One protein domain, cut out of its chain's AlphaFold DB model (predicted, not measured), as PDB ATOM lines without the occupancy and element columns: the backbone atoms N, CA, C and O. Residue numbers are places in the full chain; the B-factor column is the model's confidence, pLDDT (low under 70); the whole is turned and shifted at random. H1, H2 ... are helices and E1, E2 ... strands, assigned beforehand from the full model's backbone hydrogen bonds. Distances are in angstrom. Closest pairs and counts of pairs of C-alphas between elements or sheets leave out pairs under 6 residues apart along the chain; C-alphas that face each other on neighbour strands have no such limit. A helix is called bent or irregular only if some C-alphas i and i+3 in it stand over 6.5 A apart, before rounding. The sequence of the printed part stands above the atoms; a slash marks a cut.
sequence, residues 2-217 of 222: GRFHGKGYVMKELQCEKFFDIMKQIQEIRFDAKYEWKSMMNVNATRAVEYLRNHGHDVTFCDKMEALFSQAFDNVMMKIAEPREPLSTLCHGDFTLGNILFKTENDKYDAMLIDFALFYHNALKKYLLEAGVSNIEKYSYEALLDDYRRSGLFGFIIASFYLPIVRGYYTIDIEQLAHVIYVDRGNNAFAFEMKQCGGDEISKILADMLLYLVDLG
ATOM      1  N   GLY A   2     226.457 189.723 281.811       68.75
ATOM      2  CA  GLY A   2     227.885 189.579 282.189       68.75
ATOM      3  C   GLY A   2     228.826 190.705 281.734       68.75
ATOM      4  O   GLY A   2     229.552 191.265 282.547       68.75
ATOM      5  N   ARG A   3     228.750 191.127 280.463       75.94
ATOM      6  CA  ARG A   3     229.561 192.244 279.932       75.94
ATOM      7  C   ARG A   3     229.209 193.613 280.525       75.94
ATOM      8  O   ARG A   3     230.090 194.452 280.668       75.94
ATOM      9  N   PHE A   4     227.935 193.859 280.836       80.50
ATOM     10  CA  PHE A   4     227.506 195.123 281.442       80.50
ATOM     11  C   PHE A   4     228.045 195.232 282.871       80.50
ATOM     12  O   PHE A   4     228.733 196.196 283.187       80.50
ATOM     13  N   HIS A   5     227.857 194.182 283.676       86.12
ATOM     14  CA  HIS A   5     228.458 194.084 285.011       86.12
ATOM     15  C   HIS A   5     229.991 194.173 284.938       86.12
ATOM     16  O   HIS A   5     230.605 194.897 285.717       86.12
ATOM     17  N   GLY A   6     230.606 193.525 283.939       86.31
ATOM     18  CA  GLY A   6     232.039 193.614 283.659       86.31
ATOM     19  C   GLY A   6     232.540 195.048 283.485       86.31
ATOM     20  O   GLY A   6     233.578 195.386 284.039       86.31
ATOM     21  N   LYS A   7     231.796 195.929 282.800       89.56
ATOM     22  CA  LYS A   7     232.157 197.358 282.695       89.56
ATOM     23  C   LYS A   7     232.187 198.048 284.058       89.56
ATOM     24  O   LYS A   7     233.118 198.806 284.316       89.56
ATOM     25  N   GLY A   8     231.199 197.776 284.911       89.50
ATOM     26  CA  GLY A   8     231.155 198.322 286.268       89.50
ATOM     27  C   GLY A   8     232.349 197.861 287.104       89.50
ATOM     28  O   GLY A   8     233.038 198.687 287.691       89.50
ATOM     29  N   TYR A   9     232.673 196.564 287.067       91.88
ATOM     30  CA  TYR A   9     233.846 196.030 287.766       91.88
ATOM     31  C   TYR A   9     235.165 196.599 287.235       91.88
ATOM     32  O   TYR A   9     235.983 197.044 288.025       91.88
ATOM     33  N   VAL A  10     235.361 196.664 285.915       93.62
ATOM     34  CA  VAL A  10     236.558 197.277 285.310       93.62
ATOM     35  C   VAL A  10     236.718 198.726 285.757       93.62
ATOM     36  O   VAL A  10     237.818 199.152 286.095       93.62
ATOM     37  N   MET A  11     235.626 199.489 285.784       93.56
ATOM     38  CA  MET A  11     235.664 200.870 286.246       93.56
ATOM     39  C   MET A  11     235.986 200.957 287.740       93.56
ATOM     40  O   MET A  11     236.793 201.792 288.124       93.56
ATOM     41  N   LYS A  12     235.431 200.070 288.566       92.19
ATOM     42  CA  LYS A  12     235.749 199.995 289.995       92.19
ATOM     43  C   LYS A  12     237.215 199.625 290.257       92.19
ATOM     44  O   LYS A  12     237.830 200.199 291.145       92.19
ATOM     45  N   GLU A  13     237.795 198.730 289.457       93.50
ATOM     46  CA  GLU A  13     239.190 198.290 289.606       93.50
ATOM     47  C   GLU A  13     240.205 199.302 289.063       93.50
ATOM     48  O   GLU A  13     241.237 199.539 289.684       93.50
ATOM     49  N   LEU A  14     239.935 199.897 287.898       93.88
ATOM     50  CA  LEU A  14     240.911 200.721 287.173       93.88
ATOM     51  C   LEU A  14     240.661 202.228 287.310       93.88
ATOM     52  O   LEU A  14     241.537 203.031 287.004       93.88
ATOM     53  N   GLN A  15     239.453 202.628 287.710       93.88
ATOM     54  CA  GLN A  15     238.996 204.019 287.815       93.88
ATOM     55  C   GLN A  15     238.122 204.201 289.074       93.88
ATOM     56  O   GLN A  15     237.054 204.810 289.008       93.88
ATOM     57  N   CYS A  16     238.564 203.638 290.207       92.19
ATOM     58  CA  CYS A  16     237.792 203.507 291.450       92.19
ATOM     59  C   CYS A  16     237.116 204.815 291.899       92.19
ATOM     60  O   CYS A  16     235.904 204.846 292.106       92.19
ATOM     61  N   GLU A  17     237.869 205.916 291.972       94.81
ATOM     62  CA  GLU A  17     237.334 207.225 292.378       94.81
ATOM     63  C   GLU A  17     236.186 207.673 291.466       94.81
ATOM     64  O   GLU A  17     235.084 207.963 291.927       94.81
ATOM     65  N   LYS A  18     236.407 207.607 290.150       93.62
ATOM     66  CA  LYS A  18     235.408 207.972 289.144       93.62
ATOM     67  C   LYS A  18     234.166 207.082 289.218       93.62
ATOM     68  O   LYS A  18     233.063 207.565 288.977       93.62
ATOM     69  N   PHE A  19     234.327 205.792 289.518       93.06
ATOM     70  CA  PHE A  19     233.195 204.886 289.718       93.06
ATOM     71  C   PHE A  19     232.320 205.371 290.875       93.06
ATOM     72  O   PHE A  19     231.124 205.594 290.689       93.06
ATOM     73  N   PHE A  20     232.913 205.602 292.048       92.06
ATOM     74  CA  PHE A  20     232.155 206.032 293.221       92.06
ATOM     75  C   PHE A  20     231.606 207.458 293.092       92.06
ATOM     76  O   PHE A  20     230.546 207.743 293.645       92.06
ATOM     77  N   ASP A  21     232.238 208.334 292.311       94.12
ATOM     78  CA  ASP A  21     231.683 209.654 291.989       94.12
ATOM     79  C   ASP A  21     230.434 209.584 291.104       94.12
ATOM     80  O   ASP A  21     229.522 210.397 291.272       94.12
ATOM     81  N   ILE A  22     230.341 208.600 290.201       90.50
ATOM     82  CA  ILE A  22     229.090 208.305 289.487       90.50
ATOM     83  C   ILE A  22     228.055 207.745 290.463       90.50
ATOM     84  O   ILE A  22     226.920 208.208 290.466       90.50
ATOM     85  N   MET A  23     228.436 206.793 291.322       88.50
ATOM     86  CA  MET A  23     227.497 206.176 292.268       88.50
ATOM     87  C   MET A  23     226.863 207.194 293.224       88.50
ATOM     88  O   MET A  23     225.672 207.098 293.493       88.50
ATOM     89  N   LYS A  24     227.608 208.216 293.669       89.38
ATOM     90  CA  LYS A  24     227.075 209.318 294.499       89.38
ATOM     91  C   LYS A  24     225.978 210.140 293.809       89.38
ATOM     92  O   LYS A  24     225.229 210.830 294.492       89.38
ATOM     93  N   GLN A  25     225.907 210.109 292.479       89.75
ATOM     94  CA  GLN A  25     224.901 210.830 291.690       89.75
ATOM     95  C   GLN A  25     223.652 209.985 291.411       89.75
ATOM     96  O   GLN A  25     222.665 210.512 290.901       89.75
ATOM     97  N   ILE A  26     223.681 208.684 291.717       84.50
ATOM     98  CA  ILE A  26     222.555 207.776 291.507       84.50
ATOM     99  C   ILE A  26     221.748 207.697 292.800       84.50
ATOM    100  O   ILE A  26     222.276 207.359 293.858       84.50
ATOM    101  N   GLN A  27     220.454 207.989 292.705       77.88
ATOM    102  CA  GLN A  27     219.515 207.826 293.806       77.88
ATOM    103  C   GLN A  27     218.795 206.479 293.678       77.88
ATOM    104  O   GLN A  27     218.213 206.185 292.636       77.88
ATOM    105  N   GLU A  28     218.820 205.677 294.744       74.06
ATOM    106  CA  GLU A  28     217.977 204.485 294.855       74.06
ATOM    107  C   GLU A  28     216.513 204.915 295.026       74.06
ATOM    108  O   GLU A  28     216.201 205.757 295.870       74.06
ATOM    109  N   ILE A  29     215.628 204.354 294.203       69.75
ATOM    110  CA  ILE A  29     214.199 204.708 294.154       69.75
ATOM    111  C   ILE A  29     213.283 203.515 294.445       69.75
ATOM    112  O   ILE A  29     212.079 203.697 294.591       69.75
ATOM    113  N   ARG A  30     213.829 202.291 294.493       65.69
ATOM    114  CA  ARG A  30     213.078 201.044 294.688       65.69
ATOM    115  C   ARG A  30     213.189 200.484 296.101       65.69
ATOM    116  O   ARG A  30     212.300 199.762 296.510       65.69
ATOM    117  N   PHE A  31     214.248 200.765 296.848       64.88
ATOM    118  CA  PHE A  31     214.444 200.181 298.182       64.88
ATOM    119  C   PHE A  31     214.532 201.269 299.249       64.88
ATOM    120  O   PHE A  31     215.535 201.399 299.946       64.88
ATOM    121  N   ASP A  32     213.481 202.086 299.355       64.50
ATOM    122  CA  ASP A  32     213.343 203.084 300.415       64.50
ATOM    123  C   ASP A  32     212.206 202.729 301.394       64.50
ATOM    124  O   ASP A  32     211.377 201.853 301.153       64.50
ATOM    125  N   ALA A  33     212.159 203.407 302.542       52.91
ATOM    126  CA  ALA A  33     211.146 203.153 303.571       52.91
ATOM    127  C   ALA A  33     209.703 203.466 303.121       52.91
ATOM    128  O   ALA A  33     208.754 203.112 303.821       52.91
ATOM    129  N   LYS A  34     209.526 204.144 301.981       58.62
ATOM    130  CA  LYS A  34     208.225 204.460 301.382       58.62
ATOM    131  C   LYS A  34     207.819 203.429 300.336       58.62
ATOM    132  O   LYS A  34     206.811 203.636 299.668       58.62
ATOM    133  N   TYR A  35     208.576 202.340 300.199       63.44
ATOM    134  CA  TYR A  35     208.333 201.356 299.167       63.44
ATOM    135  C   TYR A  35     206.944 200.732 299.296       63.44
ATOM    136  O   TYR A  35     206.642 199.957 300.209       63.44
ATOM    137  N   GLU A  36     206.102 201.074 298.327       66.81
ATOM    138  CA  GLU A  36     204.667 200.780 298.294       66.81
ATOM    139  C   GLU A  36     204.373 199.274 298.209       66.81
ATOM    140  O   GLU A  36     203.256 198.839 298.469       66.81
ATOM    141  N   TRP A  37     205.393 198.456 297.930       73.75
ATOM    142  CA  TRP A  37     205.261 197.013 297.748       73.75
ATOM    143  C   TRP A  37     205.684 196.182 298.967       73.75
ATOM    144  O   TRP A  37     205.583 194.956 298.927       73.75
ATOM    145  N   LYS A  38     206.100 196.817 300.076       83.62
ATOM    146  CA  LYS A  38     206.517 196.123 301.311       83.62
ATOM    147  C   LYS A  38     205.472 195.118 301.802       83.62
ATOM    148  O   LYS A  38     205.792 193.967 302.086       83.62
ATOM    149  N   SER A  39     204.216 195.553 301.876       81.81
ATOM    150  CA  SER A  39     203.114 194.705 302.333       81.81
ATOM    151  C   SER A  39     202.894 193.502 301.417       81.81
ATOM    152  O   SER A  39     202.782 192.373 301.892       81.81
ATOM    153  N   MET A  40     202.931 193.722 300.099       84.06
ATOM    154  CA  MET A  40     202.797 192.637 299.129       84.06
ATOM    155  C   MET A  40     203.888 191.589 299.295       84.06
ATOM    156  O   MET A  40     203.576 190.402 299.299       84.06
ATOM    157  N   MET A  41     205.139 192.002 299.488       87.38
ATOM    158  CA  MET A  41     206.244 191.069 299.708       87.38
ATOM    159  C   MET A  41     206.051 190.251 300.988       87.38
ATOM    160  O   MET A  41     206.186 189.031 300.956       87.38
ATOM    161  N   ASN A  42     205.682 190.903 302.093       91.38
ATOM    162  CA  ASN A  42     205.487 190.237 303.382       91.38
ATOM    163  C   ASN A  42     204.311 189.247 303.361       91.38
ATOM    164  O   ASN A  42     204.422 188.137 303.869       91.38
ATOM    165  N   VAL A  43     203.181 189.635 302.764       91.88
ATOM    166  CA  VAL A  43     201.965 188.809 302.747       91.88
ATOM    167  C   VAL A  43     202.095 187.640 301.772       91.88
ATOM    168  O   VAL A  43     201.735 186.515 302.115       91.88
ATOM    169  N   ASN A  44     202.620 187.870 300.564       91.56
ATOM    170  CA  ASN A  44     202.705 186.814 299.551       91.56
ATOM    171  C   ASN A  44     203.790 185.781 299.879       91.56
ATOM    172  O   ASN A  44     203.585 184.599 299.612       91.56
ATOM    173  N   ALA A  45     204.899 186.175 300.514       93.25
ATOM    174  CA  ALA A  45     205.984 185.249 300.837       93.25
ATOM    175  C   ALA A  45     205.582 184.155 301.850       93.25
ATOM    176  O   ALA A  45     206.135 183.055 301.805       93.25
ATOM    177  N   THR A  46     204.598 184.398 302.727       96.38
ATOM    178  CA  THR A  46     204.184 183.416 303.750       96.38
ATOM    179  C   THR A  46     203.309 182.285 303.208       96.38
ATOM    180  O   THR A  46     203.218 181.231 303.833       96.38
ATOM    181  N   ARG A  47     202.721 182.418 302.008       95.44
ATOM    182  CA  ARG A  47     201.788 181.403 301.469       95.44
ATOM    183  C   ARG A  47     202.406 180.014 301.305       95.44
ATOM    184  O   ARG A  47     201.728 179.007 301.482       95.44
ATOM    185  N   ALA A  48     203.697 179.957 300.970       96.19
ATOM    186  CA  ALA A  48     204.422 178.696 300.849       96.19
ATOM    187  C   ALA A  48     204.543 177.999 302.211       96.19
ATOM    188  O   ALA A  48     204.376 176.787 302.312       96.19
ATOM    189  N   VAL A  49     204.788 178.775 303.269       97.88
ATOM    190  CA  VAL A  49     204.941 178.276 304.639       97.88
ATOM    191  C   VAL A  49     203.612 177.770 305.185       97.88
ATOM    192  O   VAL A  49     203.569 176.698 305.783       97.88
ATOM    193  N   GLU A  50     202.526 178.500 304.934       97.56
ATOM    194  CA  GLU A  50     201.168 178.075 305.287       97.56
ATOM    195  C   GLU A  50     200.804 176.752 304.614       97.56
ATOM    196  O   GLU A  50     200.303 175.842 305.276       97.56
ATOM    197  N   TYR A  51     201.115 176.611 303.323       98.12
ATOM    198  CA  TYR A  51     200.897 175.363 302.600       98.12
ATOM    199  C   TYR A  51     201.684 174.207 303.220       98.12
ATOM    200  O   TYR A  51     201.091 173.178 303.544       98.12
ATOM    201  N   LEU A  52     202.987 174.385 303.454       98.38
ATOM    202  CA  LEU A  52     203.831 173.374 304.098       98.38
ATOM    203  C   LEU A  52     203.280 172.961 305.468       98.38
ATOM    204  O   LEU A  52     203.167 171.769 305.758       98.38
ATOM    205  N   ARG A  53     202.872 173.935 306.287       98.25
ATOM    206  CA  ARG A  53     202.298 173.688 307.614       98.25
ATOM    207  C   ARG A  53     201.005 172.881 307.528       98.25
ATOM    208  O   ARG A  53     200.854 171.893 308.243       98.25
ATOM    209  N   ASN A  54     200.097 173.260 306.630       97.75
ATOM    210  CA  ASN A  54     198.819 172.572 306.437       97.75
ATOM    211  C   ASN A  54     198.984 171.142 305.897       97.75
ATOM    212  O   ASN A  54     198.089 170.319 306.062       97.75
ATOM    213  N   HIS A  55     200.138 170.835 305.303       97.88
ATOM    214  CA  HIS A  55     200.484 169.513 304.780       97.88
ATOM    215  C   HIS A  55     201.448 168.735 305.694       97.88
ATOM    216  O   HIS A  55     202.030 167.737 305.273       97.88
ATOM    217  N   GLY A  56     201.594 169.152 306.958       97.62
ATOM    218  CA  GLY A  56     202.312 168.391 307.983       97.62
ATOM    219  C   GLY A  56     203.837 168.489 307.916       97.62
ATOM    220  O   GLY A  56     204.519 167.610 308.444       97.62
ATOM    221  N   HIS A  57     204.384 169.528 307.279       97.94
ATOM    222  CA  HIS A  57     205.818 169.805 307.336       97.94
ATOM    223  C   HIS A  57     206.256 170.162 308.770       97.94
ATOM    224  O   HIS A  57     205.456 170.612 309.591       97.94
ATOM    225  N   ASP A  58     207.544 169.967 309.063       97.94
ATOM    226  CA  ASP A  58     208.165 170.266 310.355       97.94
ATOM    227  C   ASP A  58     207.774 171.651 310.906       97.94
ATOM    228  O   ASP A  58     207.985 172.685 310.266       97.94
ATOM    229  N   VAL A  59     207.214 171.653 312.120       97.94
ATOM    230  CA  VAL A  59     206.657 172.849 312.769       97.94
ATOM    231  C   VAL A  59     207.746 173.873 313.065       97.94
ATOM    232  O   VAL A  59     207.531 175.061 312.849       97.94
ATOM    233  N   THR A  60     208.927 173.429 313.509       97.94
ATOM    234  CA  THR A  60     210.046 174.330 313.821       97.94
ATOM    235  C   THR A  60     210.551 175.040 312.569       97.94
ATOM    236  O   THR A  60     210.785 176.251 312.595       97.94
ATOM    237  N   PHE A  61     210.664 174.322 311.452       97.44
ATOM    238  CA  PHE A  61     210.968 174.902 310.152       97.44
ATOM    239  C   PHE A  61     209.908 175.926 309.743       97.44
ATOM    240  O   PHE A  61     210.254 177.066 309.424       97.44
ATOM    241  N   CYS A  62     208.625 175.559 309.794       98.31
ATOM    242  CA  CYS A  62     207.539 176.462 309.425       98.31
ATOM    243  C   CYS A  62     207.501 177.715 310.311       98.31
ATOM    244  O   CYS A  62     207.303 178.807 309.793       98.31
ATOM    245  N   ASP A  63     207.726 177.598 311.622       98.06
ATOM    246  CA  ASP A  63     207.776 178.744 312.539       98.06
ATOM    247  C   ASP A  63     208.948 179.677 312.203       98.06
ATOM    248  O   ASP A  63     208.774 180.897 312.145       98.06
ATOM    249  N   LYS A  64     210.132 179.116 311.907       97.31
ATOM    250  CA  LYS A  64     211.297 179.904 311.481       97.31
ATOM    251  C   LYS A  64     211.015 180.646 310.171       97.31
ATOM    252  O   LYS A  64     211.339 181.828 310.057       97.31
ATOM    253  N   MET A  65     210.426 179.969 309.185       97.75
ATOM    254  CA  MET A  65     210.145 180.570 307.877       97.75
ATOM    255  C   MET A  65     209.032 181.615 307.946       97.75
ATOM    256  O   MET A  65     209.136 182.652 307.297       97.75
ATOM    257  N   GLU A  66     208.009 181.395 308.768       97.38
ATOM    258  CA  GLU A  66     206.948 182.377 309.009       97.38
ATOM    259  C   GLU A  66     207.520 183.655 309.641       97.38
ATOM    260  O   GLU A  66     207.241 184.766 309.186       97.38
ATOM    261  N   ALA A  67     208.393 183.518 310.646       96.94
ATOM    262  CA  ALA A  67     209.068 184.658 311.266       96.94
ATOM    263  C   ALA A  67     209.958 185.420 310.270       96.94
ATOM    264  O   ALA A  67     210.012 186.651 310.297       96.94
ATOM    265  N   LEU A  68     210.628 184.701 309.363       96.25
ATOM    266  CA  LEU A  68     211.429 185.304 308.304       96.25
ATOM    267  C   LEU A  68     210.555 186.081 307.306       96.25
ATOM    268  O   LEU A  68     210.819 187.259 307.053       96.25
ATOM    269  N   PHE A  69     209.517 185.440 306.759       96.44
ATOM    270  CA  PHE A  69     208.737 185.959 305.633       96.44
ATOM    271  C   PHE A  69     207.612 186.922 306.009       96.44
ATOM    272  O   PHE A  69     207.295 187.803 305.213       96.44
ATOM    273  N   SER A  70     207.080 186.864 307.231       94.75
ATOM    274  CA  SER A  70     206.137 187.883 307.729       94.75
ATOM    275  C   SER A  70     206.730 189.301 307.713       94.75
ATOM    276  O   SER A  70     205.998 190.289 307.650       94.75
ATOM    277  N   GLN A  71     208.063 189.407 307.705       93.38
ATOM    278  CA  GLN A  71     208.817 190.641 307.490       93.38
ATOM    279  C   GLN A  71     209.820 190.491 306.331       93.38
ATOM    280  O   GLN A  71     210.929 191.016 306.400       93.38
ATOM    281  N   ALA A  72     209.441 189.780 305.262       92.94
ATOM    282  CA  ALA A  72     210.288 189.490 304.100       92.94
ATOM    283  C   ALA A  72     210.994 190.727 303.519       92.94
ATOM    284  O   ALA A  72     212.164 190.654 303.146       92.94
ATOM    285  N   PHE A  73     210.319 191.875 303.459       90.19
ATOM    286  CA  PHE A  73     210.922 193.109 302.964       90.19
ATOM    287  C   PHE A  73     212.156 193.512 303.786       90.19
ATOM    288  O   PHE A  73     213.236 193.684 303.228       90.19
ATOM    289  N   ASP A  74     212.030 193.602 305.110       89.88
ATOM    290  CA  ASP A  74     213.140 194.027 305.969       89.88
ATOM    291  C   ASP A  74     214.164 192.894 306.150       89.88
ATOM    292  O   ASP A  74     215.373 193.100 306.051       89.88
ATOM    293  N   ASN A  75     213.682 191.671 306.384       92.62
ATOM    294  CA  ASN A  75     214.531 190.538 306.726       92.62
ATOM    295  C   ASN A  75     215.292 189.958 305.537       92.62
ATOM    296  O   ASN A  75     216.324 189.328 305.763       92.62
ATOM    297  N   VAL A  76     214.787 190.134 304.312       90.81
ATOM    298  CA  VAL A  76     215.354 189.548 303.093       90.81
ATOM    299  C   VAL A  76     215.681 190.631 302.071       90.81
ATOM    300  O   VAL A  76     216.848 190.791 301.727       90.81
ATOM    301  N   MET A  77     214.693 191.400 301.606       87.50
ATOM    302  CA  MET A  77     214.892 192.319 300.473       87.50
ATOM    303  C   MET A  77     215.912 193.414 300.787       87.50
ATOM    304  O   MET A  77     216.860 193.593 300.025       87.50
ATOM    305  N   MET A  78     215.776 194.087 301.932       86.19
ATOM    306  CA  MET A  78     216.708 195.140 302.348       86.19
ATOM    307  C   MET A  78     218.118 194.592 302.593       86.19
ATOM    308  O   MET A  78     219.086 195.186 302.124       86.19
ATOM    309  N   LYS A  79     218.249 193.418 303.229       85.75
ATOM    310  CA  LYS A  79     219.558 192.770 303.453       85.75
ATOM    311  C   LYS A  79     220.262 192.351 302.160       85.75
ATOM    312  O   LYS A  79     221.492 192.299 302.104       85.75
ATOM    313  N   ILE A  80     219.506 191.983 301.127       84.44
ATOM    314  CA  ILE A  80     220.072 191.599 299.826       84.44
ATOM    315  C   ILE A  80     220.441 192.840 299.007       84.44
ATOM    316  O   ILE A  80     221.454 192.812 298.313       84.44
ATOM    317  N   ALA A  81     219.668 193.926 299.122       80.88
ATOM    318  CA  ALA A  81     219.934 195.191 298.438       80.88
ATOM    319  C   ALA A  81     221.217 195.890 298.924       80.88
ATOM    320  O   ALA A  81     221.788 196.701 298.192       80.88
ATOM    321  N   GLU A  82     221.696 195.574 300.131       83.44
ATOM    322  CA  GLU A  82     222.964 196.092 300.639       83.44
ATOM    323  C   GLU A  82     224.147 195.676 299.736       83.44
ATOM    324  O   GLU A  82     224.388 194.479 299.524       83.44
ATOM    325  N   PRO A  83     224.920 196.644 299.203       84.88
ATOM    326  CA  PRO A  83     226.056 196.343 298.344       84.88
ATOM    327  C   PRO A  83     227.165 195.656 299.145       84.88
ATOM    328  O   PRO A  83     227.632 196.171 300.161       84.88
ATOM    329  N   ARG A  84     227.633 194.503 298.653       86.19
ATOM    330  CA  ARG A  84     228.728 193.741 299.263       86.19
ATOM    331  C   ARG A  84     229.955 193.726 298.362       86.19
ATOM    332  O   ARG A  84     230.030 192.995 297.375       86.19
ATOM    333  N   GLU A  85     230.951 194.515 298.735       88.12
ATOM    334  CA  GLU A  85     232.237 194.518 298.048       88.12
ATOM    335  C   GLU A  85     232.982 193.180 298.260       88.12
ATOM    336  O   GLU A  85     232.892 192.591 299.339       88.12
ATOM    337  N   PRO A  86     233.720 192.668 297.253       90.06
ATOM    338  CA  PRO A  86     233.992 193.278 295.949       90.06
ATOM    339  C   PRO A  86     232.962 192.938 294.858       90.06
ATOM    340  O   PRO A  86     233.156 193.338 293.709       90.06
ATOM    341  N   LEU A  87     231.902 192.190 295.177       87.50
ATOM    342  CA  LEU A  87     230.954 191.620 294.209       87.50
ATOM    343  C   LEU A  87     229.791 192.565 293.849       87.50
ATOM    344  O   LEU A  87     229.067 192.330 292.891       87.50
ATOM    345  N   SER A  88     229.627 193.685 294.548       86.31
ATOM    346  CA  SER A  88     228.679 194.732 294.153       86.31
ATOM    347  C   SER A  88     229.114 195.428 292.864       86.31
ATOM    348  O   SER A  88     230.271 195.811 292.691       86.31
ATOM    349  N   THR A  89     228.187 195.647 291.938       85.25
ATOM    350  CA  THR A  89     228.434 196.450 290.734       85.25
ATOM    351  C   THR A  89     227.144 197.109 290.270       85.25
ATOM    352  O   THR A  89     226.055 196.703 290.677       85.25
ATOM    353  N   LEU A  90     227.254 198.127 289.414       80.69
ATOM    354  CA  LEU A  90     226.078 198.795 288.867       80.69
ATOM    355  C   LEU A  90     225.259 197.797 288.037       80.69
ATOM    356  O   LEU A  90     225.757 197.206 287.073       80.69
ATOM    357  N   CYS A  91     223.995 197.621 288.412       73.38
ATOM    358  CA  CYS A  91     223.057 196.736 287.737       73.38
ATOM    359  C   CYS A  91     221.813 197.511 287.287       73.38
ATOM    360  O   CYS A  91     221.585 198.648 287.690       73.38
ATOM    361  N   HIS A  92     221.008 196.894 286.422       67.31
ATOM    362  CA  HIS A  92     219.759 197.489 285.942       67.31
ATOM    363  C   HIS A  92     218.687 197.594 287.048       67.31
ATOM    364  O   HIS A  92     217.731 198.347 286.904       67.31
ATOM    365  N   GLY A  93     218.808 196.820 288.136       59.44
ATOM    366  CA  GLY A  93     217.867 196.828 289.265       59.44
ATOM    367  C   GLY A  93     216.488 196.212 288.978       59.44
ATOM    368  O   GLY A  93     215.703 196.014 289.901       59.44
ATOM    369  N   ASP A  94     216.188 195.874 287.719       58.47
ATOM    370  CA  ASP A  94     214.917 195.265 287.310       58.47
ATOM    371  C   ASP A  94     215.017 193.742 287.182       58.47
ATOM    372  O   ASP A  94     215.316 193.202 286.119       58.47
ATOM    373  N   PHE A  95     214.782 193.039 288.286       53.19
ATOM    374  CA  PHE A  95     214.733 191.578 288.331       53.19
ATOM    375  C   PHE A  95     213.279 191.097 288.169       53.19
ATOM    376  O   PHE A  95     212.656 190.592 289.098       53.19
ATOM    377  N   THR A  96     212.705 191.355 286.993       46.16
ATOM    378  CA  THR A  96     211.330 190.979 286.624       46.16
ATOM    379  C   THR A  96     211.285 189.591 285.980       46.16
ATOM    380  O   THR A  96     212.318 189.005 285.669       46.16
ATOM    381  N   LEU A  97     210.082 189.056 285.751       35.31
ATOM    382  CA  LEU A  97     209.843 187.759 285.106       35.31
ATOM    383  C   LEU A  97     210.615 187.558 283.787       35.31
ATOM    384  O   LEU A  97     211.089 186.462 283.524       35.31
ATOM    385  N   GLY A  98     210.810 188.612 282.984       33.84
ATOM    386  CA  GLY A  98     211.636 188.548 281.768       33.84
ATOM    387  C   GLY A  98     213.117 188.217 282.022       33.84
ATOM    388  O   GLY A  98     213.844 187.906 281.082       33.84
ATOM    389  N   ASN A  99     213.547 188.264 283.286       44.81
ATOM    390  CA  ASN A  99     214.892 187.981 283.783       44.81
ATOM    391  C   ASN A  99     214.945 186.772 284.745       44.81
ATOM    392  O   ASN A  99     216.035 186.397 285.178       44.81
ATOM    393  N   ILE A 100     213.800 186.146 285.055       49.69
ATOM    394  CA  ILE A 100     213.691 184.897 285.824       49.69
ATOM    395  C   ILE A 100     213.284 183.797 284.843       49.69
ATOM    396  O   ILE A 100     212.143 183.737 284.392       49.69
ATOM    397  N   LEU A 101     214.222 182.920 284.491       48.62
ATOM    398  CA  LEU A 101     213.926 181.788 283.619       48.62
ATOM    399  C   LEU A 101     213.222 180.698 284.435       48.62
ATOM    400  O   LEU A 101     213.848 179.956 285.188       48.62
ATOM    401  N   PHE A 102     211.908 180.595 284.273       52.31
ATOM    402  CA  PHE A 102     211.191 179.372 284.607       52.31
ATOM    403  C   PHE A 102     211.427 178.368 283.479       52.31
ATOM    404  O   PHE A 102     211.194 178.678 282.310       52.31
ATOM    405  N   LYS A 103     211.901 177.167 283.809       47.62
ATOM    406  CA  LYS A 103     211.957 176.064 282.857       47.62
ATOM    407  C   LYS A 103     210.543 175.529 282.675       47.62
ATOM    408  O   LYS A 103     209.914 175.117 283.643       47.62
ATOM    409  N   THR A 104     210.059 175.531 281.439       49.84
ATOM    410  CA  THR A 104     208.785 174.915 281.073       49.84
ATOM    411  C   THR A 104     209.024 173.515 280.510       49.84
ATOM    412  O   THR A 104     209.647 173.356 279.463       49.84
ATOM    413  N   GLU A 105     208.522 172.486 281.189       51.66
ATOM    414  CA  GLU A 105     208.430 171.116 280.663       51.66
ATOM    415  C   GLU A 105     207.006 170.594 280.882       51.66
ATOM    416  O   GLU A 105     206.542 170.519 282.015       51.66
ATOM    417  N   ASN A 106     206.298 170.221 279.808       51.88
ATOM    418  CA  ASN A 106     204.932 169.669 279.871       51.88
ATOM    419  C   ASN A 106     203.954 170.516 280.719       51.88
ATOM    420  O   ASN A 106     203.304 169.989 281.622       51.88
ATOM    421  N   ASP A 107     203.903 171.834 280.488       54.72
ATOM    422  CA  ASP A 107     203.087 172.808 281.242       54.72
ATOM    423  C   ASP A 107     203.398 172.925 282.754       54.72
ATOM    424  O   ASP A 107     202.711 173.649 283.491       54.72
ATOM    425  N   LYS A 108     204.475 172.277 283.224       49.16
ATOM    426  CA  LYS A 108     205.077 172.504 284.541       49.16
ATOM    427  C   LYS A 108     206.183 173.544 284.439       49.16
ATOM    428  O   LYS A 108     207.010 173.500 283.532       49.16
ATOM    429  N   TYR A 109     206.167 174.481 285.380       53.66
ATOM    430  CA  TYR A 109     207.167 175.532 285.510       53.66
ATOM    431  C   TYR A 109     208.081 175.168 286.679       53.66
ATOM    432  O   TYR A 109     207.705 175.368 287.831       53.66
ATOM    433  N   ASP A 110     209.271 174.656 286.380       50.00
ATOM    434  CA  ASP A 110     210.331 174.485 287.369       50.00
ATOM    435  C   ASP A 110     211.149 175.780 287.401       50.00
ATOM    436  O   ASP A 110     211.776 176.166 286.411       50.00
ATOM    437  N   ALA A 111     211.145 176.503 288.521       48.91
ATOM    438  CA  ALA A 111     212.039 177.646 288.672       48.91
ATOM    439  C   ALA A 111     213.482 177.134 288.776       48.91
ATOM    440  O   ALA A 111     213.901 176.639 289.821       48.91
ATOM    441  N   MET A 112     214.248 177.235 287.687       50.16
ATOM    442  CA  MET A 112     215.638 176.795 287.660       50.16
ATOM    443  C   MET A 112     216.577 177.986 287.560       50.16
ATOM    444  O   MET A 112     216.670 178.684 286.556       50.16
ATOM    445  N   LEU A 113     217.320 178.165 288.637       51.00
ATOM    446  CA  LEU A 113     218.208 179.292 288.868       51.00
ATOM    447  C   LEU A 113     219.695 178.950 288.612       51.00
ATOM    448  O   LEU A 113     220.573 179.780 288.816       51.00
ATOM    449  N   ILE A 114     220.010 177.735 288.144       47.75
ATOM    450  CA  ILE A 114     221.348 177.153 288.359       47.75
ATOM    451  C   ILE A 114     222.327 177.317 287.182       47.75
ATOM    452  O   ILE A 114     223.508 177.571 287.415       47.75
ATOM    453  N   ASP A 115     221.883 177.284 285.924       49.31
ATOM    454  CA  ASP A 115     222.830 177.247 284.790       49.31
ATOM    455  C   ASP A 115     223.363 178.613 284.336       49.31
ATOM    456  O   ASP A 115     224.357 178.696 283.611       49.31
ATOM    457  N   PHE A 116     222.768 179.722 284.777       61.56
ATOM    458  CA  PHE A 116     223.221 181.044 284.335       61.56
ATOM    459  C   PHE A 116     224.533 181.477 285.005       61.56
ATOM    460  O   PHE A 116     225.299 182.243 284.417       61.56
ATOM    461  N   ALA A 117     224.826 180.970 286.208       68.38
ATOM    462  CA  ALA A 117     225.976 181.393 287.005       68.38
ATOM    463  C   ALA A 117     227.314 181.086 286.313       68.38
ATOM    464  O   ALA A 117     228.202 181.939 286.283       68.38
ATOM    465  N   LEU A 118     227.453 179.906 285.696       75.75
ATOM    466  CA  LEU A 118     228.703 179.505 285.043       75.75
ATOM    467  C   LEU A 118     228.951 180.296 283.751       75.75
ATOM    468  O   LEU A 118     230.049 180.819 283.544       75.75
ATOM    469  N   PHE A 119     227.932 180.448 282.897       77.19
ATOM    470  CA  PHE A 119     228.037 181.273 281.689       77.19
ATOM    471  C   PHE A 119     228.287 182.746 282.027       77.19
ATOM    472  O   PHE A 119     229.119 183.394 281.383       77.19
ATOM    473  N   TYR A 120     227.610 183.265 283.055       81.88
ATOM    474  CA  TYR A 120     227.833 184.612 283.570       81.88
ATOM    475  C   TYR A 120     229.279 184.792 284.043       81.88
ATOM    476  O   TYR A 120     229.949 185.718 283.580       81.88
ATOM    477  N   HIS A 121     229.773 183.893 284.899       85.69
ATOM    478  CA  HIS A 121     231.138 183.932 285.420       85.69
ATOM    479  C   HIS A 121     232.170 183.873 284.288       85.69
ATOM    480  O   HIS A 121     233.074 184.703 284.247       85.69
ATOM    481  N   ASN A 122     232.010 182.972 283.316       86.62
ATOM    482  CA  ASN A 122     232.943 182.858 282.193       86.62
ATOM    483  C   ASN A 122     232.985 184.138 281.345       86.62
ATOM    484  O   ASN A 122     234.063 184.612 280.982       86.62
ATOM    485  N   ALA A 123     231.821 184.729 281.056       87.56
ATOM    486  CA  ALA A 123     231.741 185.987 280.320       87.56
ATOM    487  C   ALA A 123     232.354 187.159 281.105       87.56
ATOM    488  O   ALA A 123     233.045 187.991 280.513       87.56
ATOM    489  N   LEU A 124     232.114 187.218 282.418       88.25
ATOM    490  CA  LEU A 124     232.675 188.233 283.304       88.25
ATOM    491  C   LEU A 124     234.200 188.108 283.391       88.25
ATOM    492  O   LEU A 124     234.907 189.070 283.105       88.25
ATOM    493  N   LYS A 125     234.709 186.915 283.718       90.44
ATOM    494  CA  LYS A 125     236.142 186.632 283.857       90.44
ATOM    495  C   LYS A 125     236.908 186.963 282.581       90.44
ATOM    496  O   LYS A 125     237.926 187.645 282.644       90.44
ATOM    497  N   LYS A 126     236.390 186.539 281.420       91.06
ATOM    498  CA  LYS A 126     236.975 186.877 280.114       91.06
ATOM    499  C   LYS A 126     237.090 188.392 279.930       91.06
ATOM    500  O   LYS A 126     238.155 188.878 279.572       91.06
ATOM    501  N   TYR A 127     236.018 189.127 280.218       92.81
ATOM    502  CA  TYR A 127     235.994 190.579 280.057       92.81
ATOM    503  C   TYR A 127     236.963 191.301 281.008       92.81
ATOM    504  O   TYR A 127     237.639 192.239 280.597       92.81
ATOM    505  N   LEU A 128     237.055 190.863 282.269       92.38
ATOM    506  CA  LEU A 128     237.974 191.450 283.251       92.38
ATOM    507  C   LEU A 128     239.439 191.263 282.842       92.38
ATOM    508  O   LEU A 128     240.216 192.214 282.907       92.38
ATOM    509  N   LEU A 129     239.793 190.066 282.364       92.50
ATOM    510  CA  LEU A 129     241.134 189.768 281.857       92.50
ATOM    511  C   LEU A 129     241.476 190.604 280.616       92.50
ATOM    512  O   LEU A 129     242.548 191.200 280.564       92.50
ATOM    513  N   GLU A 130     240.559 190.696 279.646       93.94
ATOM    514  CA  GLU A 130     240.730 191.527 278.440       93.94
ATOM    515  C   GLU A 130     240.922 193.015 278.775       93.94
ATOM    516  O   GLU A 130     241.611 193.729 278.050       93.94
ATOM    517  N   ALA A 131     240.346 193.482 279.884       93.69
ATOM    518  CA  ALA A 131     240.473 194.856 280.356       93.69
ATOM    519  C   ALA A 131     241.722 195.115 281.222       93.69
ATOM    520  O   ALA A 131     241.926 196.248 281.652       93.69
ATOM    521  N   GLY A 132     242.552 194.101 281.491       93.50
ATOM    522  CA  GLY A 132     243.780 194.246 282.280       93.50
ATOM    523  C   GLY A 132     243.583 194.210 283.799       93.50
ATOM    524  O   GLY A 132     244.469 194.642 284.535       93.50
ATOM    525  N   VAL A 133     242.452 193.697 284.294       92.88
ATOM    526  CA  VAL A 133     242.249 193.471 285.733       92.88
ATOM    527  C   VAL A 133     243.082 192.266 286.174       92.88
ATOM    528  O   VAL A 133     242.894 191.156 285.679       92.88
ATOM    529  N   SER A 134     244.003 192.477 287.116       86.12
ATOM    530  CA  SER A 134     244.961 191.459 287.569       86.12
ATOM    531  C   SER A 134     244.465 190.633 288.761       86.12
ATOM    532  O   SER A 134     244.691 189.425 288.808       86.12
ATOM    533  N   ASN A 135     243.751 191.244 289.710       87.19
ATOM    534  CA  ASN A 135     243.220 190.557 290.891       87.19
ATOM    535  C   ASN A 135     241.822 189.977 290.626       87.19
ATOM    536  O   ASN A 135     240.822 190.472 291.146       87.19
ATOM    537  N   ILE A 136     241.746 188.949 289.778       88.75
ATOM    538  CA  ILE A 136     240.470 188.317 289.405       88.75
ATOM    539  C   ILE A 136     240.006 187.216 290.368       88.75
ATOM    540  O   ILE A 136     238.850 186.812 290.293       88.75
ATOM    541  N   GLU A 137     240.861 186.750 291.282       89.94
ATOM    542  CA  GLU A 137     240.534 185.659 292.219       89.94
ATOM    543  C   GLU A 137     239.365 186.009 293.148       89.94
ATOM    544  O   GLU A 137     238.551 185.155 293.497       89.94
ATOM    545  N   LYS A 138     239.205 187.295 293.476       90.56
ATOM    546  CA  LYS A 138     238.047 187.795 294.232       90.56
ATOM    547  C   LYS A 138     236.715 187.725 293.465       90.56
ATOM    548  O   LYS A 138     235.670 187.918 294.072       90.56
ATOM    549  N   TYR A 139     236.755 187.455 292.159       90.25
ATOM    550  CA  TYR A 139     235.599 187.214 291.284       90.25
ATOM    551  C   TYR A 139     235.505 185.745 290.860       90.25
ATOM    552  O   TYR A 139     235.036 185.442 289.759       90.25
ATOM    553  N   SER A 140     236.002 184.830 291.696       90.81
ATOM    554  CA  SER A 140     235.922 183.397 291.429       90.81
ATOM    555  C   SER A 140     234.474 182.934 291.268       90.81
ATOM    556  O   SER A 140     233.532 183.545 291.784       90.81
ATOM    557  N   TYR A 141     234.299 181.817 290.559       87.88
ATOM    558  CA  TYR A 141     232.996 181.175 290.416       87.88
ATOM    559  C   TYR A 141     232.354 180.914 291.781       87.88
ATOM    560  O   TYR A 141     231.187 181.236 291.963       87.88
ATOM    561  N   GLU A 142     233.134 180.436 292.753       89.62
ATOM    562  CA  GLU A 142     232.620 180.136 294.090       89.62
ATOM    563  C   GLU A 142     232.207 181.381 294.868       89.62
ATOM    564  O   GLU A 142     231.184 181.356 295.544       89.62
ATOM    565  N   ALA A 143     232.939 182.492 294.735       89.81
ATOM    566  CA  ALA A 143     232.545 183.755 295.357       89.81
ATOM    567  C   ALA A 143     231.216 184.273 294.780       89.81
ATOM    568  O   ALA A 143     230.338 184.706 295.523       89.81
ATOM    569  N   LEU A 144     231.045 184.189 293.457       85.31
ATOM    570  CA  LEU A 144     229.796 184.574 292.795       85.31
ATOM    571  C   LEU A 144     228.651 183.606 293.107       85.31
ATOM    572  O   LEU A 144     227.512 184.044 293.226       85.31
ATOM    573  N   LEU A 145     228.934 182.309 293.233       84.00
ATOM    574  CA  LEU A 145     227.941 181.297 293.577       84.00
ATOM    575  C   LEU A 145     227.478 181.433 295.036       84.00
ATOM    576  O   LEU A 145     226.289 181.280 295.305       84.00
ATOM    577  N   ASP A 146     228.379 181.754 295.965       87.25
ATOM    578  CA  ASP A 146     228.046 182.081 297.359       87.25
ATOM    579  C   ASP A 146     227.141 183.320 297.440       87.25
ATOM    580  O   ASP A 146     226.075 183.274 298.054       87.25
ATOM    581  N   ASP A 147     227.498 184.403 296.741       85.50
ATOM    582  CA  ASP A 147     226.666 185.612 296.709       85.50
ATOM    583  C   ASP A 147     225.315 185.380 296.013       85.50
ATOM    584  O   ASP A 147     224.283 185.918 296.427       85.50
ATOM    585  N   TYR A 148     225.292 184.499 295.011       82.00
ATOM    586  CA  TYR A 148     224.063 184.040 294.379       82.00
ATOM    587  C   TYR A 148     223.154 183.284 295.355       82.00
ATOM    588  O   TYR A 148     221.971 183.607 295.460       82.00
ATOM    589  N   ARG A 149     223.698 182.317 296.111       84.25
ATOM    590  CA  ARG A 149     222.956 181.562 297.138       84.25
ATOM    591  C   ARG A 149     222.398 182.489 298.212       84.25
ATOM    592  O   ARG A 149     221.211 182.406 298.523       84.25
ATOM    593  N   ARG A 150     223.207 183.433 298.702       86.62
ATOM    594  CA  ARG A 150     222.772 184.476 299.650       86.62
ATOM    595  C   ARG A 150     221.568 185.260 299.136       86.62
ATOM    596  O   ARG A 150     220.681 185.621 299.907       86.62
ATOM    597  N   SER A 151     221.536 185.506 297.833       83.88
ATOM    598  CA  SER A 151     220.509 186.312 297.178       83.88
ATOM    599  C   SER A 151     219.305 185.492 296.692       83.88
ATOM    600  O   SER A 151     218.340 186.068 296.194       83.88
ATOM    601  N   GLY A 152     219.312 184.162 296.841       82.56
ATOM    602  CA  GLY A 152     218.306 183.269 296.253       82.56
ATOM    603  C   GLY A 152     216.870 183.541 296.717       82.56
ATOM    604  O   GLY A 152     215.934 183.456 295.919       82.56
ATOM    605  N   LEU A 153     216.685 183.956 297.978       89.12
ATOM    606  CA  LEU A 153     215.360 184.298 298.514       89.12
ATOM    607  C   LEU A 153     214.756 185.566 297.889       89.12
ATOM    608  O   LEU A 153     213.536 185.724 297.913       89.12
ATOM    609  N   PHE A 154     215.568 186.436 297.276       86.69
ATOM    610  CA  PHE A 154     215.059 187.578 296.512       86.69
ATOM    611  C   PHE A 154     214.145 187.099 295.380       86.69
ATOM    612  O   PHE A 154     213.016 187.563 295.236       86.69
ATOM    613  N   GLY A 155     214.616 186.120 294.600       82.75
ATOM    614  CA  GLY A 155     213.851 185.548 293.493       82.75
ATOM    615  C   GLY A 155     212.559 184.882 293.964       82.75
ATOM    616  O   GLY A 155     211.524 185.052 293.328       82.75
ATOM    617  N   PHE A 156     212.599 184.197 295.110       89.06
ATOM    618  CA  PHE A 156     211.421 183.584 295.726       89.06
ATOM    619  C   PHE A 156     210.342 184.611 296.096       89.06
ATOM    620  O   PHE A 156     209.173 184.422 295.758       89.06
ATOM    621  N   ILE A 157     210.722 185.726 296.729       89.62
ATOM    622  CA  ILE A 157     209.776 186.786 297.113       89.62
ATOM    623  C   ILE A 157     209.113 187.381 295.869       89.62
ATOM    624  O   ILE A 157     207.891 187.518 295.830       89.62
ATOM    625  N   ILE A 158     209.890 187.664 294.822       84.94
ATOM    626  CA  ILE A 158     209.353 188.163 293.550       84.94
ATOM    627  C   ILE A 158     208.434 187.122 292.890       84.94
ATOM    628  O   ILE A 158     207.336 187.460 292.444       84.94
ATOM    629  N   ALA A 159     208.836 185.850 292.868       87.00
ATOM    630  CA  ALA A 159     208.030 184.769 292.305       87.00
ATOM    631  C   ALA A 159     206.693 184.595 293.042       87.00
ATOM    632  O   ALA A 159     205.681 184.359 292.386       87.00
ATOM    633  N   SER A 160     206.661 184.777 294.368       89.50
ATOM    634  CA  SER A 160     205.435 184.652 295.172       89.50
ATOM    635  C   SER A 160     204.315 185.600 294.724       89.50
ATOM    636  O   SER A 160     203.140 185.253 294.837       89.50
ATOM    637  N   PHE A 161     204.683 186.753 294.157       85.88
ATOM    638  CA  PHE A 161     203.756 187.737 293.605       85.88
ATOM    639  C   PHE A 161     203.439 187.491 292.123       85.88
ATOM    640  O   PHE A 161     202.276 187.514 291.726       85.88
ATOM    641  N   TYR A 162     204.458 187.258 291.288       83.12
ATOM    642  CA  TYR A 162     204.255 187.185 289.836       83.12
ATOM    643  C   TYR A 162     203.703 185.845 289.351       83.12
ATOM    644  O   TYR A 162     203.022 185.808 288.329       83.12
ATOM    645  N   LEU A 163     203.968 184.742 290.054       86.81
ATOM    646  CA  LEU A 163     203.590 183.409 289.589       86.81
ATOM    647  C   LEU A 163     202.073 183.248 289.331       86.81
ATOM    648  O   LEU A 163     201.733 182.734 288.263       86.81
ATOM    649  N   PRO A 164     201.148 183.720 290.198       88.19
ATOM    650  CA  PRO A 164     199.717 183.721 289.888       88.19
ATOM    651  C   PRO A 164     199.365 184.431 288.573       88.19
ATOM    652  O   PRO A 164     198.563 183.918 287.797       88.19
ATOM    653  N   ILE A 165     199.986 185.581 288.301       85.38
ATOM    654  CA  ILE A 165     199.721 186.402 287.109       85.38
ATOM    655  C   ILE A 165     200.161 185.653 285.854       85.38
ATOM    656  O   ILE A 165     199.418 185.536 284.885       85.38
ATOM    657  N   VAL A 166     201.363 185.078 285.897       83.38
ATOM    658  CA  VAL A 166     201.941 184.314 284.780       83.38
ATOM    659  C   VAL A 166     201.122 183.077 284.455       83.38
ATOM    660  O   VAL A 166     201.015 182.685 283.297       83.38
ATOM    661  N   ARG A 167     200.522 182.472 285.477       82.56
ATOM    662  CA  ARG A 167     199.644 181.311 285.341       82.56
ATOM    663  C   ARG A 167     198.210 181.688 284.957       82.56
ATOM    664  O   ARG A 167     197.374 180.802 284.833       82.56
ATOM    665  N   GLY A 168     197.924 182.975 284.746       86.62
ATOM    666  CA  GLY A 168     196.607 183.465 284.344       86.62
ATOM    667  C   GLY A 168     195.568 183.465 285.467       86.62
ATOM    668  O   GLY A 168     194.389 183.669 285.198       86.62
ATOM    669  N   TYR A 169     195.985 183.263 286.723       86.69
ATOM    670  CA  TYR A 169     195.098 183.313 287.890       86.69
ATOM    671  C   TYR A 169     194.753 184.738 288.321       86.69
ATOM    672  O   TYR A 169     193.857 184.924 289.143       86.69
ATOM    673  N   TYR A 170     195.466 185.734 287.793       83.56
ATOM    674  CA  TYR A 170     195.186 187.142 288.024       83.56
ATOM    675  C   TYR A 170     195.585 187.969 286.805       83.56
ATOM    676  O   TYR A 170     196.619 187.712 286.191       83.56
ATOM    677  N   THR A 171     194.783 188.972 286.462       80.62
ATOM    678  CA  THR A 171     195.128 189.961 285.433       80.62
ATOM    679  C   THR A 171     195.319 191.289 286.133       80.62
ATOM    680  O   THR A 171     194.404 191.719 286.816       80.62
ATOM    681  N   ILE A 172     196.481 191.924 285.965       72.50
ATOM    682  CA  ILE A 172     196.707 193.290 286.445       72.50
ATOM    683  C   ILE A 172     196.393 194.239 285.295       72.50
ATOM    684  O   ILE A 172     197.114 194.254 284.296       72.50
ATOM    685  N   ASP A 173     195.339 195.032 285.439       77.31
ATOM    686  CA  ASP A 173     195.116 196.185 284.569       77.31
ATOM    687  C   ASP A 173     195.757 197.465 285.147       77.31
ATOM    688  O   ASP A 173     196.263 197.499 286.273       77.31
ATOM    689  N   ILE A 174     195.792 198.530 284.342       68.50
ATOM    690  CA  ILE A 174     196.419 199.807 284.717       68.50
ATOM    691  C   ILE A 174     195.683 200.470 285.892       68.50
ATOM    692  O   ILE A 174     196.321 201.132 286.712       68.50
ATOM    693  N   GLU A 175     194.365 200.297 285.995       68.25
ATOM    694  CA  GLU A 175     193.553 200.887 287.062       68.25
ATOM    695  C   GLU A 175     193.803 200.172 288.392       68.25
ATOM    696  O   GLU A 175     193.978 200.826 289.419       68.25
ATOM    697  N   GLN A 176     193.932 198.848 288.372       67.81
ATOM    698  CA  GLN A 176     194.323 198.033 289.517       67.81
ATOM    699  C   GLN A 176     195.757 198.332 289.939       67.81
ATOM    700  O   GLN A 176     196.007 198.540 291.120       67.81
ATOM    701  N   LEU A 177     196.698 198.448 288.996       69.56
ATOM    702  CA  LEU A 177     198.071 198.841 289.319       69.56
ATOM    703  C   LEU A 177     198.116 200.235 289.966       69.56
ATOM    704  O   LEU A 177     198.818 200.436 290.954       69.56
ATOM    705  N   ALA A 178     197.325 201.186 289.461       66.62
ATOM    706  CA  ALA A 178     197.179 202.501 290.077       66.62
ATOM    707  C   ALA A 178     196.516 202.417 291.464       66.62
ATOM    708  O   ALA A 178     196.940 203.109 292.386       66.62
ATOM    709  N   HIS A 179     195.527 201.543 291.655       65.50
ATOM    710  CA  HIS A 179     194.902 201.308 292.955       65.50
ATOM    711  C   HIS A 179     195.905 200.746 293.976       65.50
ATOM    712  O   HIS A 179     195.940 201.201 295.117       65.50
ATOM    713  N   VAL A 180     196.779 199.827 293.569       65.56
ATOM    714  CA  VAL A 180     197.860 199.279 294.407       65.56
ATOM    715  C   VAL A 180     198.860 200.356 294.821       65.56
ATOM    716  O   VAL A 180     199.226 200.450 295.989       65.56
ATOM    717  N   ILE A 181     199.276 201.189 293.868       64.12
ATOM    718  CA  ILE A 181     200.281 202.240 294.074       64.12
ATOM    719  C   ILE A 181     199.722 203.382 294.943       64.12
ATOM    720  O   ILE A 181     200.391 203.874 295.854       64.12
ATOM    721  N   TYR A 182     198.480 203.808 294.691       61.72
ATOM    722  CA  TYR A 182     197.942 205.052 295.250       61.72
ATOM    723  C   TYR A 182     196.863 204.868 296.326       61.72
ATOM    724  O   TYR A 182     196.733 205.746 297.181       61.72
ATOM    725  N   VAL A 183     196.094 203.772 296.310       57.09
ATOM    726  CA  VAL A 183     194.878 203.603 297.134       57.09
ATOM    727  C   VAL A 183     195.044 202.548 298.230       57.09
ATOM    728  O   VAL A 183     194.630 202.793 299.360       57.09
ATOM    729  N   ASP A 184     195.718 201.425 297.966       59.00
ATOM    730  CA  ASP A 184     195.945 200.360 298.964       59.00
ATOM    731  C   ASP A 184     197.087 200.681 299.952       59.00
ATOM    732  O   ASP A 184     197.590 199.803 300.659       59.00
ATOM    733  N   ARG A 185     197.494 201.958 300.050       60.22
ATOM    734  CA  ARG A 185     198.442 202.439 301.063       60.22
ATOM    735  C   ARG A 185     197.880 202.186 302.469       60.22
ATOM    736  O   ARG A 185     197.195 203.026 303.043       60.22
ATOM    737  N   GLY A 186     198.223 201.029 303.033       57.97
ATOM    738  CA  GLY A 186     197.993 200.664 304.431       57.97
ATOM    739  C   GLY A 186     196.846 199.688 304.715       57.97
ATOM    740  O   GLY A 186     196.704 199.313 305.875       57.97
ATOM    741  N   ASN A 187     196.058 199.253 303.720       67.06
ATOM    742  CA  ASN A 187     194.949 198.304 303.944       67.06
ATOM    743  C   ASN A 187     195.292 196.852 303.551       67.06
ATOM    744  O   ASN A 187     194.652 195.917 304.026       67.06
ATOM    745  N   ASN A 188     196.347 196.641 302.757       77.56
ATOM    746  CA  ASN A 188     196.868 195.321 302.369       77.56
ATOM    747  C   ASN A 188     195.848 194.430 301.637       77.56
ATOM    748  O   ASN A 188     196.093 193.232 301.476       77.56
ATOM    749  N   ALA A 189     194.705 194.974 301.215       79.62
ATOM    750  CA  ALA A 189     193.596 194.188 300.688       79.62
ATOM    751  C   ALA A 189     194.008 193.485 299.391       79.62
ATOM    752  O   ALA A 189     193.768 192.288 299.231       79.62
ATOM    753  N   PHE A 190     194.731 194.202 298.529       80.44
ATOM    754  CA  PHE A 190     195.262 193.643 297.294       80.44
ATOM    755  C   PHE A 190     196.306 192.557 297.565       80.44
ATOM    756  O   PHE A 190     196.324 191.519 296.910       80.44
ATOM    757  N   ALA A 191     197.166 192.758 298.568       84.31
ATOM    758  CA  ALA A 191     198.182 191.776 298.936       84.31
ATOM    759  C   ALA A 191     197.555 190.448 299.396       84.31
ATOM    760  O   ALA A 191     198.042 189.379 299.024       84.31
ATOM    761  N   PHE A 192     196.468 190.508 300.173       88.00
ATOM    762  CA  PHE A 192     195.727 189.320 300.594       88.00
ATOM    763  C   PHE A 192     194.978 188.656 299.440       88.00
ATOM    764  O   PHE A 192     194.996 187.431 299.359       88.00
ATOM    765  N   GLU A 193     194.362 189.428 298.545       86.50
ATOM    766  CA  GLU A 193     193.711 188.898 297.343       86.50
ATOM    767  C   GLU A 193     194.716 188.133 296.470       86.50
ATOM    768  O   GLU A 193     194.528 186.946 296.197       86.50
ATOM    769  N   MET A 194     195.843 188.773 296.142       86.12
ATOM    770  CA  MET A 194     196.937 188.180 295.366       86.12
ATOM    771  C   MET A 194     197.472 186.887 295.980       86.12
ATOM    772  O   MET A 194     197.751 185.918 295.266       86.12
ATOM    773  N   LYS A 195     197.566 186.834 297.313       91.69
ATOM    774  CA  LYS A 195     198.010 185.641 298.040       91.69
ATOM    775  C   LYS A 195     197.104 184.435 297.783       91.69
ATOM    776  O   LYS A 195     197.601 183.311 297.734       91.69
ATOM    777  N   GLN A 196     195.800 184.653 297.614       91.56
ATOM    778  CA  GLN A 196     194.828 183.580 297.381       91.56
ATOM    779  C   GLN A 196     194.776 183.124 295.916       91.56
ATOM    780  O   GLN A 196     194.324 182.012 295.634       91.56
ATOM    781  N   CYS A 197     195.258 183.936 294.970       92.81
ATOM    782  CA  CYS A 197     195.227 183.597 293.550       92.81
ATOM    783  C   CYS A 197     195.958 182.275 293.258       92.81
ATOM    784  O   CYS A 197     197.093 182.038 293.697       92.81
ATOM    785  N   GLY A 198     195.271 181.404 292.512       92.25
ATOM    786  CA  GLY A 198     195.724 180.057 292.158       92.25
ATOM    787  C   GLY A 198     195.754 179.043 293.309       92.25
ATOM    788  O   GLY A 198     196.194 177.916 293.092       92.25
ATOM    789  N   GLY A 199     195.297 179.418 294.512       94.75
ATOM    790  CA  GLY A 199     195.081 178.517 295.648       94.75
ATOM    791  C   GLY A 199     196.257 177.586 295.962       94.75
ATOM    792  O   GLY A 199     197.426 177.981 295.891       94.75
ATOM    793  N   ASP A 200     195.932 176.335 296.293       95.06
ATOM    794  CA  ASP A 200     196.901 175.296 296.656       95.06
ATOM    795  C   ASP A 200     197.860 174.930 295.523       95.06
ATOM    796  O   ASP A 200     198.993 174.554 295.805       95.06
ATOM    797  N   GLU A 201     197.467 175.073 294.254       94.31
ATOM    798  CA  GLU A 201     198.364 174.788 293.129       94.31
ATOM    799  C   GLU A 201     199.583 175.713 293.165       94.31
ATOM    800  O   GLU A 201     200.726 175.255 293.164       94.31
ATOM    801  N   ILE A 202     199.347 177.023 293.248       94.06
ATOM    802  CA  ILE A 202     200.437 177.999 293.289       94.06
ATOM    803  C   ILE A 202     201.181 177.928 294.622       94.06
ATOM    804  O   ILE A 202     202.410 178.010 294.642       94.06
ATOM    805  N   SER A 203     200.466 177.736 295.734       96.44
ATOM    806  CA  SER A 203     201.108 177.613 297.045       96.44
ATOM    807  C   SER A 203     202.016 176.384 297.123       96.44
ATOM    808  O   SER A 203     203.105 176.481 297.686       96.44
ATOM    809  N   LYS A 204     201.639 175.274 296.475       95.31
ATOM    810  CA  LYS A 204     202.494 174.095 296.334       95.31
ATOM    811  C   LYS A 204     203.744 174.387 295.506       95.31
ATOM    812  O   LYS A 204     204.832 174.029 295.938       95.31
ATOM    813  N   ILE A 205     203.620 175.036 294.344       92.31
ATOM    814  CA  ILE A 205     204.787 175.363 293.499       92.31
ATOM    815  C   ILE A 205     205.788 176.224 294.281       92.31
ATOM    816  O   ILE A 205     206.995 175.990 294.229       92.31
ATOM    817  N   LEU A 206     205.295 177.205 295.038       94.19
ATOM    818  CA  LEU A 206     206.142 178.047 295.881       94.19
ATOM    819  C   LEU A 206     206.738 177.267 297.060       94.19
ATOM    820  O   LEU A 206     207.896 177.484 297.398       94.19
ATOM    821  N   ALA A 207     205.996 176.339 297.662       96.19
ATOM    822  CA  ALA A 207     206.519 175.452 298.698       96.19
ATOM    823  C   ALA A 207     207.657 174.561 298.172       96.19
ATOM    824  O   ALA A 207     208.723 174.514 298.783       96.19
ATOM    825  N   ASP A 208     207.472 173.930 297.010       92.12
ATOM    826  CA  ASP A 208     208.506 173.127 296.349       92.12
ATOM    827  C   ASP A 208     209.745 173.990 296.027       92.12
ATOM    828  O   ASP A 208     210.879 173.580 296.273       92.12
ATOM    829  N   MET A 209     209.540 175.226 295.549       91.12
ATOM    830  CA  MET A 209     210.620 176.187 295.295       91.12
ATOM    831  C   MET A 209     211.374 176.572 296.575       91.12
ATOM    832  O   MET A 209     212.601 176.665 296.559       91.12
ATOM    833  N   LEU A 210     210.663 176.797 297.683       94.00
ATOM    834  CA  LEU A 210     211.274 177.116 298.970       94.00
ATOM    835  C   LEU A 210     212.158 175.964 299.454       94.00
ATOM    836  O   LEU A 210     213.302 176.203 299.829       94.00
ATOM    837  N   LEU A 211     211.660 174.727 299.405       94.25
ATOM    838  CA  LEU A 211     212.433 173.543 299.793       94.25
ATOM    839  C   LEU A 211     213.653 173.343 298.890       94.25
ATOM    840  O   LEU A 211     214.745 173.072 299.375       94.25
ATOM    841  N   TYR A 212     213.518 173.598 297.592       88.25
ATOM    842  CA  TYR A 212     214.663 173.580 296.689       88.25
ATOM    843  C   TYR A 212     215.734 174.620 297.065       88.25
ATOM    844  O   TYR A 212     216.930 174.337 297.033       88.25
ATOM    845  N   LEU A 213     215.331 175.825 297.482       88.69
ATOM    846  CA  LEU A 213     216.263 176.846 297.978       88.69
ATOM    847  C   LEU A 213     216.916 176.452 299.314       88.69
ATOM    848  O   LEU A 213     218.055 176.856 299.566       88.69
ATOM    849  N   VAL A 214     216.239 175.653 300.148       91.44
ATOM    850  CA  VAL A 214     216.834 175.030 301.347       91.44
ATOM    851  C   VAL A 214     217.963 174.091 300.940       91.44
ATOM    852  O   VAL A 214     219.077 174.249 301.440       91.44
ATOM    853  N   ASP A 215     217.710 173.190 299.992       89.12
ATOM    854  CA  ASP A 215     218.698 172.212 299.517       89.12
ATOM    855  C   ASP A 215     219.925 172.879 298.874       89.12
ATOM    856  O   ASP A 215     221.048 172.384 298.978       89.12
ATOM    857  N   LEU A 216     219.737 174.048 298.254       83.81
ATOM    858  CA  LEU A 216     220.824 174.855 297.687       83.81
ATOM    859  C   LEU A 216     221.624 175.660 298.720       83.81
ATOM    860  O   LEU A 216     222.619 176.294 298.354       83.81
ATOM    861  N   GLY A 217     221.208 175.653 299.989       89.75
ATOM    862  CA  GLY A 217     221.847 176.407 301.064       89.75
ATOM    863  C   GLY A 217     221.513 177.901 301.065       89.75
ATOM    864  O   GLY A 217     222.188 178.673 301.733       89.75
TER     865      GLY A 217
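AT A GLANCE: This is residues 2 to 217 of the 222 residues of an uncharacterized protein of Trachymyrmex septentrionalis (UniProt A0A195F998). Two helical lobes are joined by the bent helix H8: in the larger lobe H3, H6 and H11 pack on its arm H8b, H10 packs on H3, and H4 of the helical hairpin H4 and H5 packs on H11; the smaller lobe is H1, H2 and H7 with the arm H8a. The small hairpin of E1 and E2 lies beside H11, H9 lies at the outside near H10, and the long link of residues 24 to 37 runs from H2 in the smaller lobe to H3 in the larger. The printed part has 216 residues, with six named helices, then two named strands, then five more helices; the sheet, in order E1 - E2, is antiparallel, and the class is mostly helix. The whole is compact, with a radius of gyration of the C-alphas of 19.1 A and spans of 54 by 37 by 34 A.

HOW THE PARTS SIT: Start at the hairpin of E1, residues 102 to 105, and E2, residues 108 to 111: N 103 and O 110 are 2.8 A apart, within hydrogen-bond range. From E2 look to H11, residues 199 to 215; their closest C-alphas, Ala 111 and Met 209, are 6.9 A apart. Next find the hub, H8, residues 141 to 166, assigned as one helix by its hydrogen bonds but bent, with C-alphas 150 and 153 7.5 A apart. Its arms, H8a, residues 141 to 150, and H8b, residues 153 to 166, stand at a steep tilt of 65 degrees; H8b is itself irregular, with C-alphas 161 and 164 6.8 A apart. H8b touches H11 at a shallow tilt of 24 degrees, opposite ways, closest at C-alphas 160 and 206, 6.7 A. H3, residues 38 to 45, touches residues 156 to 161 of H8b alone, about perpendicular at 82 degrees, closest at C-alphas 45 and 157, 5.5 A. H6, residues 72 to 81, only just irregular with C-alphas 75 and 78 6.7 A apart, touches residues 153 to 157 of H8b alone, closest at C-alphas 77 and 154, 6.2 A. H10, residues 189 to 196, touches H3 at a shallow tilt of 16 degrees, the same way, closest at C-alphas 191 and 40, 4.7 A. H4, residues 47 to 54, touches H11, closest at C-alphas 48 and 207, 4.4 A, and forms a helical hairpin with H5, residues 59 to 69. H9, residues 174 to 182, is close to but not clearly touching H10, closest at C-alphas 180 and 190, 6.8 A. Now turn to H7, residues 116 to 130, whose residues 117 to 121 alone touch H8a, closest at C-alphas 121 and 141, 6.0 A. H1, residues 2 to 14, touches H7, closest at C-alphas 2 and 124, 5.1 A, and with residues 8 to 12 alone touches H2, residues 16 to 23, closest at C-alphas 12 and 19, 5.5 A. Helix packing is mostly crossed, but only just: 4 of 12 tilts are shallow. Each O i to N i+4 pair is within hydrogen-bond range in the helices and arms but H6, 4 of 6, and H8b, 7 of 10.

IN THESE COORDINATES: Find C-alpha 2 at (227.885, 189.579, 282.189), where H1 begins its 17.9 A. H7 covers 21.2 A and H8b 19.2 A. H11 runs 24.7 A to C-alpha 215 at (218.698, 172.212, 299.517).

THE WHOLE: The C-alphas farthest apart, Asn 54 and Gly 132, are 55.5 A apart. The printed part has no cut; its long links are H2 to H3 and H6 to E1. The mean pLDDT of the printed part is 82.0; look for values under 70 at residue 2 and residues 29 to 36, 92 to 117 and 174 to 187.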